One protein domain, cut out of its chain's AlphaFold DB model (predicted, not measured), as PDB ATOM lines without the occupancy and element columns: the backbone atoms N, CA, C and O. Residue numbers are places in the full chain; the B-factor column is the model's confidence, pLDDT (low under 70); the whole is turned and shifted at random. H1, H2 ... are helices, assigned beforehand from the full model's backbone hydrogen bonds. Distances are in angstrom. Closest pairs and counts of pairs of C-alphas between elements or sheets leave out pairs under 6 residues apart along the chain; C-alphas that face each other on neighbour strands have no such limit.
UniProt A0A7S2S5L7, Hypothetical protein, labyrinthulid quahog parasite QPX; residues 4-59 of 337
ATOM      1  N   VAL A   4     205.355  -6.424  66.028       84.69
ATOM      2  CA  VAL A   4     204.332  -7.294  66.629       84.69
ATOM      3  C   VAL A   4     203.836  -8.358  65.646       84.69
ATOM      4  O   VAL A   4     203.675  -9.519  66.026       84.69
ATOM      5  N   ASP A   5     203.617  -7.990  64.382       86.44
ATOM      6  CA  ASP A   5     203.152  -8.935  63.364       86.44
ATOM      7  C   ASP A   5     204.249  -9.921  62.957       86.44
ATOM      8  O   ASP A   5     203.954 -11.102  62.775       86.44
ATOM      9  N   PHE A   6     205.508  -9.474  62.893       87.12
ATOM     10  CA  PHE A   6     206.653 -10.350  62.638       87.12
ATOM     11  C   PHE A   6     206.814 -11.404  63.736       87.12
ATOM     12  O   PHE A   6     206.879 -12.594  63.433       87.12
ATOM     13  N   VAL A   7     206.800 -10.991  65.009       88.81
ATOM     14  CA  VAL A   7     206.891 -11.926  66.142       88.81
ATOM     15  C   VAL A   7     205.732 -12.920  66.099       88.81
ATOM     16  O   VAL A   7     205.955 -14.121  66.190       88.81
ATOM     17  N   ARG A   8     204.497 -12.454  65.865       89.88
ATOM     18  CA  ARG A   8     203.326 -13.339  65.761       89.88
ATOM     19  C   ARG A   8     203.459 -14.348  64.613       89.88
ATOM     20  O   ARG A   8     203.085 -15.507  64.785       89.88
ATOM     21  N   ALA A   9     203.946 -13.919  63.450       86.94
ATOM     22  CA  ALA A   9     204.137 -14.787  62.291       86.94
ATOM     23  C   ALA A   9     205.225 -15.841  62.546       86.94
ATOM     24  O   ALA A   9     204.994 -17.028  62.310       86.94
ATOM     25  N   MET A  10     206.365 -15.430  63.106       84.56
ATOM     26  CA  MET A  10     207.481 -16.323  63.422       84.56
ATOM     27  C   MET A  10     207.130 -17.314  64.535       84.56
ATOM     28  O   MET A  10     207.398 -18.502  64.383       84.56
ATOM     29  N   SER A  11     206.449 -16.887  65.601       88.81
ATOM     30  CA  SER A  11     205.990 -17.795  66.663       88.81
ATOM     31  C   SER A  11     204.999 -18.839  66.137       88.81
ATOM     32  O   SER A  11     205.069 -20.011  66.515       88.81
ATOM     33  N   LYS A  12     204.098 -18.456  65.215       89.38
ATOM     34  CA  LYS A  12     203.204 -19.410  64.531       89.38
ATOM     35  C   LYS A  12     203.980 -20.406  63.672       89.38
ATOM     36  O   LYS A  12     203.646 -21.586  63.688       89.38
ATOM     37  N   LEU A  13     204.998 -19.947  62.944       83.31
ATOM     38  CA  LEU A  13     205.849 -20.803  62.117       83.31
ATOM     39  C   LEU A  13     206.627 -21.811  62.976       83.31
ATOM     40  O   LEU A  13     206.553 -23.009  62.727       83.31
ATOM     41  N   VAL A  14     207.288 -21.335  64.032       82.88
ATOM     42  CA  VAL A  14     208.043 -22.150  64.997       82.88
ATOM     43  C   VAL A  14     207.151 -23.204  65.657       82.88
ATOM     44  O   VAL A  14     207.537 -24.370  65.751       82.88
ATOM     45  N   THR A  15     205.924 -22.826  66.026       85.94
ATOM     46  CA  THR A  15     204.934 -23.758  66.591       85.94
ATOM     47  C   THR A  15     204.464 -24.783  65.564       85.94
ATOM     48  O   THR A  15     204.362 -25.962  65.884       85.94
ATOM     49  N   ARG A  16     204.215 -24.366  64.317       83.31
ATOM     50  CA  ARG A  16     203.790 -25.266  63.234       83.31
ATOM     51  C   ARG A  16     204.863 -26.293  62.867       83.31
ATOM     52  O   ARG A  16     204.514 -27.410  62.508       83.31
ATOM     53  N   ILE A  17     206.138 -25.917  62.951       75.00
ATOM     54  CA  ILE A  17     207.284 -26.794  62.661       75.00
ATOM     55  C   ILE A  17     207.657 -27.659  63.887       75.00
ATOM     56  O   ILE A  17     208.404 -28.620  63.760       75.00
ATOM     57  N   GLY A  18     207.107 -27.367  65.072       77.00
ATOM     58  CA  GLY A  18     207.325 -28.167  66.282       77.00
ATOM     59  C   GLY A  18     208.648 -27.886  67.003       77.00
ATOM     60  O   GLY A  18     209.109 -28.723  67.773       77.00
ATOM     61  N   VAL A  19     209.258 -26.713  66.789       76.31
ATOM     62  CA  VAL A  19     210.582 -26.344  67.340       76.31
ATOM     63  C   VAL A  19     210.522 -25.260  68.426       76.31
ATOM     64  O   VAL A  19     211.528 -24.628  68.749       76.31
ATOM     65  N   SER A  20     209.352 -25.047  69.038       78.38
ATOM     66  CA  SER A  20     209.126 -24.002  70.055       78.38
ATOM     67  C   SER A  20     209.992 -24.119  71.313       78.38
ATOM     68  O   SER A  20     210.186 -23.122  72.004       78.38
ATOM     69  N   SER A  21     210.523 -25.305  71.622       71.50
ATOM     70  CA  SER A  21     211.462 -25.511  72.735       71.50
ATOM     71  C   SER A  21     212.879 -25.010  72.432       71.50
ATOM     72  O   SER A  21     213.615 -24.680  73.359       71.50
ATOM     73  N   LEU A  22     213.257 -24.941  71.152       60.69
ATOM     74  CA  LEU A  22     214.585 -24.529  70.691       60.69
ATOM     75  C   LEU A  22     214.641 -23.035  70.361       60.69
ATOM     76  O   LEU A  22     215.667 -22.391  70.563       60.69
ATOM     77  N   ILE A  23     213.533 -22.479  69.870       78.56
ATOM     78  CA  ILE A  23     213.415 -21.059  69.531       78.56
ATOM     79  C   ILE A  23     212.297 -20.453  70.386       78.56
ATOM     80  O   ILE A  23     211.152 -20.369  69.934       78.56
ATOM     81  N   PRO A  24     212.594 -20.044  71.634       83.50
ATOM     82  CA  PRO A  24     211.594 -19.426  72.484       83.50
ATOM     83  C   PRO A  24     211.193 -18.052  71.940       83.50
ATOM     84  O   PRO A  24     211.978 -17.337  71.312       83.50
ATOM     85  N   ASP A  25     209.972 -17.639  72.264       82.19
ATOM     86  CA  ASP A  25     209.402 -16.341  71.890       82.19
ATOM     87  C   ASP A  25     210.293 -15.143  72.274       82.19
ATOM     88  O   ASP A  25     210.270 -14.106  71.610       82.19
ATOM     89  N   SER A  26     211.085 -15.262  73.344       82.94
ATOM     90  CA  SER A  26     212.068 -14.248  73.748       82.94
ATOM     91  C   SER A  26     213.156 -14.047  72.689       82.94
ATOM     92  O   SER A  26     213.475 -12.906  72.362       82.94
ATOM     93  N   SER A  27     213.665 -15.125  72.090       80.44
ATOM     94  CA  SER A  27     214.665 -15.072  71.018       80.44
ATOM     95  C   SER A  27     214.100 -14.443  69.745       80.44
ATOM     96  O   SER A  27     214.772 -13.638  69.104       80.44
ATOM     97  N   ILE A  28     212.837 -14.730  69.414       85.00
ATOM     98  CA  ILE A  28     212.142 -14.126  68.263       85.00
ATOM     99  C   ILE A  28     211.960 -12.615  68.473       85.00
ATOM    100  O   ILE A  28     212.161 -11.829  67.547       85.00
ATOM    101  N   ARG A  29     211.630 -12.181  69.697       86.69
ATOM    102  CA  ARG A  29     211.534 -10.751  70.040       86.69
ATOM    103  C   ARG A  29     212.888 -10.045  69.955       86.69
ATOM    104  O   ARG A  29     212.953  -8.948  69.409       86.69
ATOM    105  N   MET A  30     213.957 -10.677  70.440       80.94
ATOM    106  CA  MET A  30     215.323 -10.146  70.324       80.94
ATOM    107  C   MET A  30     215.744  -9.994  68.860       80.94
ATOM    108  O   MET A  30     216.298  -8.968  68.475       80.94
ATOM    109  N   LEU A  31     215.409 -10.977  68.023       80.25
ATOM    110  CA  LEU A  31     215.645 -10.936  66.583       80.25
ATOM    111  C   LEU A  31     214.885  -9.779  65.918       80.25
ATOM    112  O   LEU A  31     215.458  -9.016  65.146       80.25
ATOM    113  N   ALA A  32     213.609  -9.601  66.263       85.44
ATOM    114  CA  ALA A  32     212.784  -8.518  65.737       85.44
ATOM    115  C   ALA A  32     213.306  -7.124  66.134       85.44
ATOM    116  O   ALA A  32     213.198  -6.177  65.359       85.44
ATOM    117  N   GLN A  33     213.884  -6.994  67.333       84.50
ATOM    118  CA  GLN A  33     214.539  -5.764  67.788       84.50
ATOM    119  C   GLN A  33     215.874  -5.515  67.085       84.50
ATOM    120  O   GLN A  33     216.177  -4.372  66.753       84.50
ATOM    121  N   HIS A  34     216.657  -6.566  66.834       81.00
ATOM    122  CA  HIS A  34     217.951  -6.456  66.162       81.00
ATOM    123  C   HIS A  34     217.822  -5.897  64.739       81.00
ATOM    124  O   HIS A  34     218.649  -5.098  64.311       81.00
ATOM    125  N   TYR A  35     216.745  -6.256  64.040       85.75
ATOM    126  CA  TYR A  35     216.429  -5.746  62.705       85.75
ATOM    127  C   TYR A  35     215.373  -4.638  62.728       85.75
ATOM    128  O   TYR A  35     214.633  -4.475  61.764       85.75
ATOM    129  N   ALA A  36     215.239  -3.875  63.812       86.44
ATOM    130  CA  ALA A  36     214.259  -2.798  63.863       86.44
ATOM    131  C   ALA A  36     214.658  -1.606  62.971       86.44
ATOM    132  O   ALA A  36     215.744  -1.044  63.100       86.44
ATOM    133  N   SER A  37     213.746  -1.167  62.104       80.12
ATOM    134  CA  SER A  37     213.857   0.095  61.368       80.12
ATOM    135  C   SER A  37     213.590   1.304  62.280       80.12
ATOM    136  O   SER A  37     212.914   1.165  63.309       80.12
ATOM    137  N   PRO A  38     214.042   2.515  61.891       77.31
ATOM    138  CA  PRO A  38     213.642   3.755  62.548       77.31
ATOM    139  C   PRO A  38     212.116   3.862  62.646       77.31
ATOM    140  O   PRO A  38     211.398   3.451  61.732       77.31
ATOM    141  N   GLN A  39     211.609   4.395  63.760       74.94
ATOM    142  CA  GLN A  39     210.166   4.522  63.960       74.94
ATOM    143  C   GLN A  39     209.558   5.450  62.908       74.94
ATOM    144  O   GLN A  39     209.940   6.612  62.790       74.94
ATOM    145  N   ILE A  40     208.561   4.940  62.189       64.69
ATOM    146  CA  ILE A  40     207.721   5.727  61.286       64.69
ATOM    147  C   ILE A  40     206.341   5.776  61.935       64.69
ATOM    148  O   ILE A  40     205.733   4.735  62.187       64.69
ATOM    149  N   ASN A  41     205.857   6.978  62.255       70.06
ATOM    150  CA  ASN A  41     204.556   7.206  62.900       70.06
ATOM    151  C   ASN A  41     204.365   6.438  64.226       70.06
ATOM    152  O   ASN A  41     203.292   5.901  64.491       70.06
ATOM    153  N   GLY A  42     205.417   6.340  65.049       72.62
ATOM    154  CA  GLY A  42     205.373   5.654  66.350       72.62
ATOM    155  C   GLY A  42     205.326   4.122  66.275       72.62
ATOM    156  O   GLY A  42     205.334   3.460  67.311       72.62
ATOM    157  N   VAL A  43     205.322   3.540  65.071       71.38
ATOM    158  CA  VAL A  43     205.343   2.088  64.864       71.38
ATOM    159  C   VAL A  43     206.750   1.661  64.464       71.38
ATOM    160  O   VAL A  43     207.266   2.042  63.413       71.38
ATOM    161  N   GLN A  44     207.378   0.843  65.309       77.81
ATOM    162  CA  GLN A  44     208.655   0.216  64.991       77.81
ATOM    163  C   GLN A  44     208.415  -0.962  64.037       77.81
ATOM    164  O   GLN A  44     207.717  -1.928  64.366       77.81
ATOM    165  N   GLN A  45     208.967  -0.855  62.834       85.81
ATOM    166  CA  GLN A  45     208.918  -1.914  61.834       85.81
ATOM    167  C   GLN A  45     210.189  -2.750  61.881       85.81
ATOM    168  O   GLN A  45     211.211  -2.299  62.389       85.81
ATOM    169  N   VAL A  46     210.120  -3.965  61.350       85.38
ATOM    170  CA  VAL A  46     211.312  -4.777  61.092       85.38
ATOM    171  C   VAL A  46     211.802  -4.452  59.685       85.38
ATOM    172  O   VAL A  46     211.019  -4.528  58.731       85.38
ATOM    173  N   ASP A  47     213.087  -4.127  59.558       85.69
ATOM    174  CA  ASP A  47     213.827  -4.127  58.303       85.69
ATOM    175  C   ASP A  47     213.961  -5.572  57.826       85.69
ATOM    176  O   ASP A  47     214.949  -6.278  58.041       85.69
ATOM    177  N   TYR A  48     212.880  -6.023  57.206       80.50
ATOM    178  CA  TYR A  48     212.740  -7.380  56.724       80.50
ATOM    179  C   TYR A  48     213.794  -7.719  55.664       80.50
ATOM    180  O   TYR A  48     214.234  -8.860  55.590       80.50
ATOM    181  N   ILE A  49     214.253  -6.734  54.885       76.25
ATOM    182  CA  ILE A  49     215.264  -6.945  53.842       76.25
ATOM    183  C   ILE A  49     216.620  -7.239  54.485       76.25
ATOM    184  O   ILE A  49     217.282  -8.202  54.096       76.25
ATOM    185  N   SER A  50     217.020  -6.451  55.484       76.69
ATOM    186  CA  SER A  50     218.259  -6.694  56.231       76.69
ATOM    187  C   SER A  50     218.203  -8.009  57.007       76.69
ATOM    188  O   SER A  50     219.176  -8.761  56.982       76.69
ATOM    189  N   PHE A  51     217.050  -8.339  57.601       80.75
ATOM    190  CA  PHE A  51     216.823  -9.649  58.213       80.75
ATOM    191  C   PHE A  51     217.002 -10.789  57.203       80.75
ATOM    192  O   PHE A  51     217.777 -11.702  57.466       80.75
ATOM    193  N   CYS A  52     216.351 -10.739  56.036       75.56
ATOM    194  CA  CYS A  52     216.471 -11.783  55.017       75.56
ATOM    195  C   CYS A  52     217.909 -11.935  54.513       75.56
ATOM    196  O   CYS A  52     218.387 -13.057  54.370       75.56
ATOM    197  N   ARG A  53     218.617 -10.823  54.279       69.31
ATOM    198  CA  ARG A  53     220.027 -10.854  53.860       69.31
ATOM    199  C   ARG A  53     220.918 -11.484  54.918       69.31
ATOM    200  O   ARG A  53     221.751 -12.318  54.585       69.31
ATOM    201  N   ALA A  54     220.738 -11.102  56.177       67.75
ATOM    202  CA  ALA A  54     221.533 -11.633  57.269       67.75
ATOM    203  C   ALA A  54     221.200 -13.098  57.550       67.75
ATOM    204  O   ALA A  54     222.122 -13.884  57.677       67.75
ATOM    205  N   PHE A  55     219.922 -13.487  57.547       68.50
ATOM    206  CA  PHE A  55     219.490 -14.881  57.670       68.50
ATOM    207  C   PHE A  55     220.100 -15.755  56.565       68.50
ATOM    208  O   PHE A  55     220.638 -16.825  56.842       68.50
ATOM    209  N   HIS A  56     220.101 -15.258  55.325       57.50
ATOM    210  CA  HIS A  56     220.735 -15.926  54.190       57.50
ATOM    211  C   HIS A  56     222.266 -16.017  54.342       57.50
ATOM    212  O   HIS A  56     222.851 -17.048  54.039       57.50
ATOM    213  N   ALA A  57     222.918 -14.979  54.875       52.81
ATOM    214  CA  ALA A  57     224.370 -14.941  55.076       52.81
ATOM    215  C   ALA A  57     224.863 -15.709  56.320       52.81
ATOM    216  O   ALA A  57     225.984 -16.205  56.329       52.81
ATOM    217  N   SER A  58     224.049 -15.809  57.376       52.34
ATOM    218  CA  SER A  58     224.353 -16.512  58.633       52.34
ATOM    219  C   SER A  58     223.946 -17.983  58.609       52.34
ATOM    220  O   SER A  58     224.003 -18.656  59.639       52.34
ATOM    221  N   SER A  59     223.501 -18.474  57.453       45.03
ATOM    222  CA  SER A  59     223.221 -19.882  57.209       45.03
ATOM    223  C   SER A  59     224.536 -20.668  57.263       45.03
ATOM    224  O   SER A  59     225.117 -21.018  56.241       45.03
TER     225      SER A  59
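What this domain is: This is residues 4 to 59 of the 337 residues of the protein "Hypothetical protein" of labyrinthulid quahog parasite QPX (UniProt A0A7S2S5L7). Two helices, H1 and H2, fold back on each other at a slant, and a third, H3, sits off to one side near H2. A long loop, residues 35 to 47, joins H2 to H3 and reaches one end of the longest axis. The printed part has 56 residues with three named helices, H1, H2, H3 in order, and no named strand; its class is all helix. It is only just compact, close to loose, with a radius of gyration of the C-alphas of 11.9 A and spans of 35 by 25 by 15 A.

Where its parts are: H1, residues 4 to 17, begins at C-alpha 4 (204.332, -7.294, 66.629) and is 20.1 A long. H2, residues 25 to 34, measures 14.3 A. H3, residues 48 to 57, measures 14.0 A and ends at C-alpha 57 (224.370, -14.941, 55.076).

How they stand to each other: H1 touches H2 with residues 6 to 11 alone; the closest C-alphas, of Val 7 and Ile 28, are 6.1 A apart. They run opposite ways at a steep tilt of 45 degrees. H2 and H3 are near each other, with 5 pairs of C-alphas within 10 A. H1 and H3 are apart. In H1, H2 and H3 every O i to N i+4 pair is within hydrogen-bond range.

The domain as a whole: The farthest C-alphas, of Gly 18 and Asn 41, are 35.6 A apart. The printed part has no cut. The link from H1 to H2 is short, that from H2 to H3 long. The model's pLDDT is under 70 at residues 22, 40 and 53 to 59.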